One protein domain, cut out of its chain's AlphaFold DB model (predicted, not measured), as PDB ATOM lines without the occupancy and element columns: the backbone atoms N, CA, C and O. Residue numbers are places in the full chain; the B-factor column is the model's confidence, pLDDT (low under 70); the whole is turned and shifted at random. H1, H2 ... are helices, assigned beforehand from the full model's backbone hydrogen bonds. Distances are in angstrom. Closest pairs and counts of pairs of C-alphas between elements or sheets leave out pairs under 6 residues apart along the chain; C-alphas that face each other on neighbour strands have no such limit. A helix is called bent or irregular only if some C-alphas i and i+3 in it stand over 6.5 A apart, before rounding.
ATOM      1  N   ILE A  16      11.688  -2.559  25.727       92.25
ATOM      2  CA  ILE A  16      10.370  -2.099  26.182       92.25
ATOM      3  C   ILE A  16       9.991  -2.821  27.475       92.25
ATOM      4  O   ILE A  16       9.590  -2.169  28.438       92.25
ATOM      5  N   ALA A  17      10.188  -4.141  27.533       92.81
ATOM      6  CA  ALA A  17       9.933  -4.926  28.738       92.81
ATOM      7  C   ALA A  17      10.742  -4.407  29.942       92.81
ATOM      8  O   ALA A  17      10.190  -4.238  31.026       92.81
ATOM      9  N   LYS A  18      12.024  -4.060  29.747       94.50
ATOM     10  CA  LYS A  18      12.858  -3.456  30.801       94.50
ATOM     11  C   LYS A  18      12.321  -2.111  31.289       94.50
ATOM     12  O   LYS A  18      12.310  -1.876  32.492       94.50
ATOM     13  N   LYS A  19      11.858  -1.245  30.383       93.12
ATOM     14  CA  LYS A  19      11.259   0.042  30.767       93.12
ATOM     15  C   LYS A  19       9.964  -0.143  31.556       93.12
ATOM     16  O   LYS A  19       9.748   0.576  32.523       93.12
ATOM     17  N   LEU A  20       9.130  -1.116  31.184       93.12
ATOM     18  CA  LEU A  20       7.923  -1.455  31.948       93.12
ATOM     19  C   LEU A  20       8.268  -1.905  33.373       93.12
ATOM     20  O   LEU A  20       7.677  -1.416  34.331       93.12
ATOM     21  N   GLU A  21       9.262  -2.783  33.519       92.88
ATOM     22  CA  GLU A  21       9.760  -3.215  34.833       92.88
ATOM     23  C   GLU A  21      10.299  -2.054  35.666       92.88
ATOM     24  O   GLU A  21      10.092  -2.002  36.876       92.88
ATOM     25  N   GLU A  22      11.005  -1.120  35.033       94.38
ATOM     26  CA  GLU A  22      11.539   0.058  35.708       94.38
ATOM     27  C   GLU A  22      10.422   0.942  36.275       94.38
ATOM     28  O   GLU A  22      10.535   1.378  37.418       94.38
ATOM     29  N   VAL A  23       9.328   1.145  35.529       93.69
ATOM     30  CA  VAL A  23       8.148   1.882  36.014       93.69
ATOM     31  C   VAL A  23       7.551   1.201  37.245       93.69
ATOM     32  O   VAL A  23       7.332   1.859  38.256       93.69
ATOM     33  N   ILE A  24       7.364  -0.121  37.204       93.62
ATOM     34  CA  ILE A  24       6.818  -0.879  38.342       93.62
ATOM     35  C   ILE A  24       7.726  -0.739  39.570       93.62
ATOM     36  O   ILE A  24       7.257  -0.450  40.668       93.62
ATOM     37  N   LYS A  25       9.040  -0.907  39.387       93.81
ATOM     38  CA  LYS A  25      10.018  -0.834  40.484       93.81
ATOM     39  C   LYS A  25      10.145   0.560  41.088       93.81
ATOM     40  O   LYS A  25      10.444   0.667  42.273       93.81
ATOM     41  N   LYS A  26       9.971   1.606  40.281       94.69
ATOM     42  CA  LYS A  26      10.058   3.005  40.722       94.69
ATOM     43  C   LYS A  26       8.778   3.520  41.377       94.69
ATOM     44  O   LYS A  26       8.831   4.593  41.965       94.69
ATOM     45  N   SER A  27       7.684   2.764  41.305       92.44
ATOM     46  CA  SER A  27       6.392   3.131  41.892       92.44
ATOM     47  C   SER A  27       5.846   2.047  42.838       92.44
ATOM     48  O   SER A  27       4.726   1.561  42.642       92.44
ATOM     49  N   PRO A  28       6.618   1.616  43.860       89.19
ATOM     50  CA  PRO A  28       6.195   0.563  44.787       89.19
ATOM     51  C   PRO A  28       4.916   0.913  45.565       89.19
ATOM     52  O   PRO A  28       4.144   0.023  45.922       89.19
ATOM     53  N   GLU A  29       4.663   2.199  45.803       93.75
ATOM     54  CA  GLU A  29       3.477   2.723  46.479       93.75
ATOM     55  C   GLU A  29       2.176   2.431  45.724       93.75
ATOM     56  O   GLU A  29       1.125   2.276  46.347       93.75
ATOM     57  N   LEU A  30       2.255   2.297  44.398       90.88
ATOM     58  CA  LEU A  30       1.102   2.051  43.538       90.88
ATOM     59  C   LEU A  30       0.780   0.556  43.381       90.88
ATOM     60  O   LEU A  30      -0.278   0.228  42.856       90.88
ATOM     61  N   LYS A  31       1.657  -0.354  43.846       90.81
ATOM     62  CA  LYS A  31       1.487  -1.823  43.760       90.81
ATOM     63  C   LYS A  31       1.068  -2.321  42.364       90.81
ATOM     64  O   LYS A  31       0.282  -3.258  42.248       90.81
ATOM     65  N   LEU A  32       1.608  -1.691  41.322       90.00
ATOM     66  CA  LEU A  32       1.215  -1.924  39.933       90.00
ATOM     67  C   LEU A  32       1.635  -3.310  39.441       90.00
ATOM     68  O   LEU A  32       2.754  -3.764  39.696       90.00
ATOM     69  N   ASP A  33       0.776  -3.928  38.632       90.44
ATOM     70  CA  ASP A  33       1.154  -5.069  37.803       90.44
ATOM     71  C   ASP A  33       1.454  -4.653  36.350       90.44
ATOM     72  O   ASP A  33       1.107  -3.566  35.882       90.44
ATOM     73  N   ARG A  34       2.121  -5.539  35.596       90.69
ATOM     74  CA  ARG A  34       2.480  -5.280  34.189       90.69
ATOM     75  C   ARG A  34       1.269  -4.970  33.312       90.69
ATOM     76  O   ARG A  34       1.375  -4.150  32.403       90.69
ATOM     77  N   SER A  35       0.149  -5.647  33.545       91.31
ATOM     78  CA  SER A  35      -1.071  -5.478  32.756       91.31
ATOM     79  C   SER A  35      -1.687  -4.113  33.018       91.31
ATOM     80  O   SER A  35      -2.104  -3.453  32.073       91.31
ATOM     81  N   GLU A  36      -1.703  -3.669  34.271       91.12
ATOM     82  CA  GLU A  36      -2.189  -2.352  34.668       91.12
ATOM     83  C   GLU A  36      -1.355  -1.237  34.034       91.12
ATOM     84  O   GLU A  36      -1.919  -0.319  33.433       91.12
ATOM     85  N   VAL A  37      -0.024  -1.360  34.063       92.75
ATOM     86  CA  VAL A  37       0.875  -0.393  33.412       92.75
ATOM     87  C   VAL A  37       0.637  -0.354  31.901       92.75
ATOM     88  O   VAL A  37       0.417   0.719  31.339       92.75
ATOM     89  N   VAL A  38       0.630  -1.512  31.231       93.19
ATOM     90  CA  VAL A  38       0.412  -1.587  29.776       93.19
ATOM     91  C   VAL A  38      -0.964  -1.038  29.397       93.19
ATOM     92  O   VAL A  38      -1.073  -0.253  28.457       93.19
ATOM     93  N   ASN A  39      -2.011  -1.408  30.132       91.94
ATOM     94  CA  ASN A  39      -3.371  -0.955  29.865       91.94
ATOM     95  C   ASN A  39      -3.525   0.555  30.098       91.94
ATOM     96  O   ASN A  39      -4.215   1.217  29.327       91.94
ATOM     97  N   SER A  40      -2.842   1.116  31.100       92.12
ATOM     98  CA  SER A  40      -2.838   2.560  31.366       92.12
ATOM     99  C   SER A  40      -2.126   3.339  30.261       92.12
ATOM    100  O   SER A  40      -2.673   4.312  29.746       92.12
ATOM    101  N   ILE A  41      -0.951   2.871  29.824       91.94
ATOM    102  CA  ILE A  41      -0.192   3.500  28.731       91.94
ATOM    103  C   ILE A  41      -0.974   3.438  27.416       91.94
ATOM    104  O   ILE A  41      -1.088   4.446  26.719       91.94
ATOM    105  N   LEU A  42      -1.524   2.272  27.065       90.94
ATOM    106  CA  LEU A  42      -2.334   2.124  25.854       90.94
ATOM    107  C   LEU A  42      -3.622   2.944  25.943       90.94
ATOM    108  O   LEU A  42      -4.013   3.562  24.955       90.94
ATOM    109  N   GLY A  43      -4.245   2.992  27.122       90.75
ATOM    110  CA  GLY A  43      -5.379   3.861  27.411       90.75
ATOM    111  C   GLY A  43      -5.052   5.309  27.067       90.75
ATOM    112  O   GLY A  43      -5.664   5.852  26.151       90.75
ATOM    113  N   ALA A  44      -4.027   5.881  27.703       90.94
ATOM    114  CA  ALA A  44      -3.577   7.250  27.451       90.94
ATOM    115  C   ALA A  44      -3.218   7.488  25.973       90.94
ATOM    116  O   ALA A  44      -3.610   8.498  25.385       90.94
ATOM    117  N   TYR A  45      -2.544   6.531  25.326       88.50
ATOM    118  CA  TYR A  45      -2.225   6.619  23.900       88.50
ATOM    119  C   TYR A  45      -3.484   6.769  23.035       88.50
ATOM    120  O   TYR A  45      -3.541   7.654  22.185       88.50
ATOM    121  N   PHE A  46      -4.520   5.961  23.261       86.81
ATOM    122  CA  PHE A  46      -5.736   6.024  22.448       86.81
ATOM    123  C   PHE A  46      -6.709   7.137  22.861       86.81
ATOM    124  O   PHE A  46      -7.431   7.643  22.000       86.81
ATOM    125  N   THR A  47      -6.751   7.536  24.137       86.88
ATOM    126  CA  THR A  47      -7.741   8.507  24.637       86.88
ATOM    127  C   THR A  47      -7.222   9.935  24.721       86.88
ATOM    128  O   THR A  47      -7.994  10.858  24.458       86.88
ATOM    129  N   GLU A  48      -5.952  10.134  25.070       86.69
ATOM    130  CA  GLU A  48      -5.359  11.463  25.272       86.69
ATOM    131  C   GLU A  48      -4.562  11.896  24.044       86.69
ATOM    132  O   GLU A  48      -4.838  12.950  23.474       86.69
ATOM    133  N   ILE A  49      -3.628  11.053  23.588       87.44
ATOM    134  CA  ILE A  49      -2.758  11.373  22.445       87.44
ATOM    135  C   ILE A  49      -3.545  11.330  21.128       87.44
ATOM    136  O   ILE A  49      -3.238  12.087  20.209       87.44
ATOM    137  N   LYS A  50      -4.570  10.467  21.040       82.88
ATOM    138  CA  LYS A  50      -5.449  10.297  19.865       82.88
ATOM    139  C   LYS A  50      -4.664  10.293  18.539       82.88
ATOM    140  O   LYS A  50      -4.939  11.100  17.648       82.88
ATOM    141  N   PRO A  51      -3.667   9.407  18.400       84.56
ATOM    142  CA  PRO A  51      -2.828   9.340  17.215       84.56
ATOM    143  C   PRO A  51      -3.693   9.104  15.978       84.56
ATOM    144  O   PRO A  51      -4.606   8.272  15.980       84.56
ATOM    145  N   SER A  52      -3.388   9.814  14.895       89.69
ATOM    146  CA  SER A  52      -4.053   9.533  13.628       89.69
ATOM    147  C   SER A  52      -3.658   8.143  13.124       89.69
ATOM    148  O   SER A  52      -2.516   7.699  13.280       89.69
ATOM    149  N   LEU A  53      -4.586   7.471  12.435       89.50
ATOM    150  CA  LEU A  53      -4.316   6.177  11.802       89.50
ATOM    151  C   LEU A  53      -3.089   6.236  10.877       89.50
ATOM    152  O   LEU A  53      -2.330   5.269  10.795       89.50
ATOM    153  N   LEU A  54      -2.888   7.366  10.192       91.25
ATOM    154  CA  LEU A  54      -1.749   7.577   9.303       91.25
ATOM    155  C   LEU A  54      -0.422   7.557  10.078       91.25
ATOM    156  O   LEU A  54       0.468   6.791   9.725       91.25
ATOM    157  N   GLN A  55      -0.320   8.307  11.177       88.06
ATOM    158  CA  GLN A  55       0.886   8.342  12.018       88.06
ATOM    159  C   GLN A  55       1.209   6.975  12.631       88.06
ATOM    160  O   GLN A  55       2.373   6.557  12.658       88.06
ATOM    161  N   THR A  56       0.190   6.247  13.097       90.75
ATOM    162  CA  THR A  56       0.379   4.886  13.611       90.75
ATOM    163  C   THR A  56       0.910   3.961  12.513       90.75
ATOM    164  O   THR A  56       1.894   3.251  12.735       90.75
ATOM    165  N   LYS A  57       0.331   4.008  11.303       92.12
ATOM    166  CA  LYS A  57       0.800   3.223  10.148       92.12
ATOM    167  C   LYS A  57       2.244   3.556   9.776       92.12
ATOM    168  O   LYS A  57       3.055   2.644   9.630       92.12
ATOM    169  N   GLU A  58       2.584   4.837   9.673       93.00
ATOM    170  CA  GLU A  58       3.945   5.279   9.356       93.00
ATOM    171  C   GLU A  58       4.963   4.791  10.386       93.00
ATOM    172  O   GLU A  58       6.047   4.333  10.021       93.00
ATOM    173  N   THR A  59       4.611   4.845  11.671       90.50
ATOM    174  CA  THR A  59       5.477   4.377  12.759       90.50
ATOM    175  C   THR A  59       5.750   2.878  12.638       90.50
ATOM    176  O   THR A  59       6.905   2.454  12.704       90.50
ATOM    177  N   ILE A  60       4.710   2.078  12.382       92.44
ATOM    178  CA  ILE A  60       4.840   0.628  12.171       92.44
ATOM    179  C   ILE A  60       5.719   0.337  10.949       92.44
ATOM    180  O   ILE A  60       6.615  -0.504  11.020       92.44
ATOM    181  N   MET A  61       5.504   1.048   9.840       94.31
ATOM    182  CA  MET A  61       6.308   0.875   8.627       94.31
ATOM    183  C   MET A  61       7.778   1.231   8.855       94.31
ATOM    184  O   MET A  61       8.655   0.490   8.416       94.31
ATOM    185  N   LYS A  62       8.061   2.330   9.564       90.44
ATOM    186  CA  LYS A  62       9.429   2.723   9.931       90.44
ATOM    187  C   LYS A  62      10.100   1.672  10.810       90.44
ATOM    188  O   LYS A  62      11.267   1.378  10.574       90.44
ATOM    189  N   LYS A  63       9.383   1.092  11.783       88.19
ATOM    190  CA  LYS A  63       9.924   0.010  12.622       88.19
ATOM    191  C   LYS A  63      10.280  -1.214  11.775       88.19
ATOM    192  O   LYS A  63      11.427  -1.634  11.792       88.19
ATOM    193  N   ARG A  64       9.348  -1.699  10.948       89.44
ATOM    194  CA  ARG A  64       9.585  -2.859  10.067       89.44
ATOM    195  C   ARG A  64      10.752  -2.655   9.102       89.44
ATOM    196  O   ARG A  64      11.508  -3.582   8.871       89.44
ATOM    197  N   LYS A  65      10.915  -1.444   8.559       87.06
ATOM    198  CA  LYS A  65      12.039  -1.113   7.669       87.06
ATOM    199  C   LYS A  65      13.397  -1.051   8.368       87.06
ATOM    200  O   LYS A  65      14.393  -1.139   7.677       87.06
ATOM    201  N   LYS A  66      13.442  -0.815   9.683       77.25
ATOM    202  CA  LYS A  66      14.691  -0.803  10.463       77.25
ATOM    203  C   LYS A  66      15.101  -2.193  10.952       77.25
ATOM    204  O   LYS A  66      16.240  -2.365  11.363       77.25
ATOM    205  N   GLU A  67      14.154  -3.124  10.995       60.28
ATOM    206  CA  GLU A  67      14.385  -4.532  11.342       60.28
ATOM    207  C   GLU A  67      14.727  -5.395  10.110       60.28
ATOM    208  O   GLU A  67      15.124  -6.545  10.280       60.28
ATOM    209  N   LEU A  68      14.580  -4.836   8.899       48.12
ATOM    210  CA  LEU A  68      15.104  -5.351   7.626       48.12
ATOM    211  C   LEU A  68      16.485  -4.747   7.349       48.12
ATOM    212  O   LEU A  68      17.326  -5.480   6.793       48.12
TER     213      LEU A  68
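Overview. This is residues 16 to 68 of the 68 residues of an uncharacterized protein of Candidatus Woesearchaeota archaeon (UniProt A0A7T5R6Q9). The model is an open, flat arrangement of three helices strung out along the chain: H2, the longest by residues, spans the middle, H1 packs on the beginning of H2 through residues 34 to 38, and H3 extends from the other end of H2 as an arm that touches no helix. Residues 39 to 68, of which 39 to 49 belong to H2 and 53 to 67 to H3, stand free, and so do residues 25 to 31, of which 25 to 26 belong to H1. The printed part has 53 residues with three named helices in the order H1, H2, H3 and no named strand, and its class is all helix. It is loose, with a radius of gyration of the C-alphas of 14.1 A, and the C-alphas span 38 by 28 by 14 A.

Along the chain. H2 is residues 34 to 49, Arg 34 to Ile 49, and measures 21.0 A from first to last C-alpha; C-alpha 34 is at (2.480, -5.280, 34.189). H2 is neither bent nor irregular, but only just: C-alphas 46 and 49 are 6.1 A apart. H1 is residues 16 to 26, Ile 16 to Lys 26, 15.4 A long, and begins with C-alpha 16 at (10.370, -2.099, 26.182). H3 is residues 53 to 67, Leu 53 to Glu 67, 21.6 A long, and ends with C-alpha 67 at (14.385, -4.532, 11.342).

Arrangement. H2 touches H1 with residues 34 to 38 alone. The closest C-alphas of the two helices are those of Leu 20 and Arg 34, 7.0 A apart, and 6 pairs of C-alphas lie within 8 A. Their lines are about perpendicular, at 76 degrees, and their centres are 14.3 A apart. H2 and H3 follow each other in the chain but are apart, with no C-alpha of the one within 8 A of the other. H1 and H3 are apart too. In H1 and H3 every O i to N i+4 pair is within hydrogen-bond range; in H2 11 of 12 are.

Size, cuts and confidence. The two C-alphas farthest apart are those of Glu 29 and Leu 68, at 41.4 A, while the first and last printed C-alphas, of Ile 16 and Leu 68, are 19.4 A apart. The printed part has no cut and ends at residue 68, the chain's last residue. The link from H1 to H2 is short, with 7 residues between them, and the link from H2 to H3 is tight, with 3; no link is long. The mean pLDDT of the printed part is 89.2, and residues 67 to 68 are under 70.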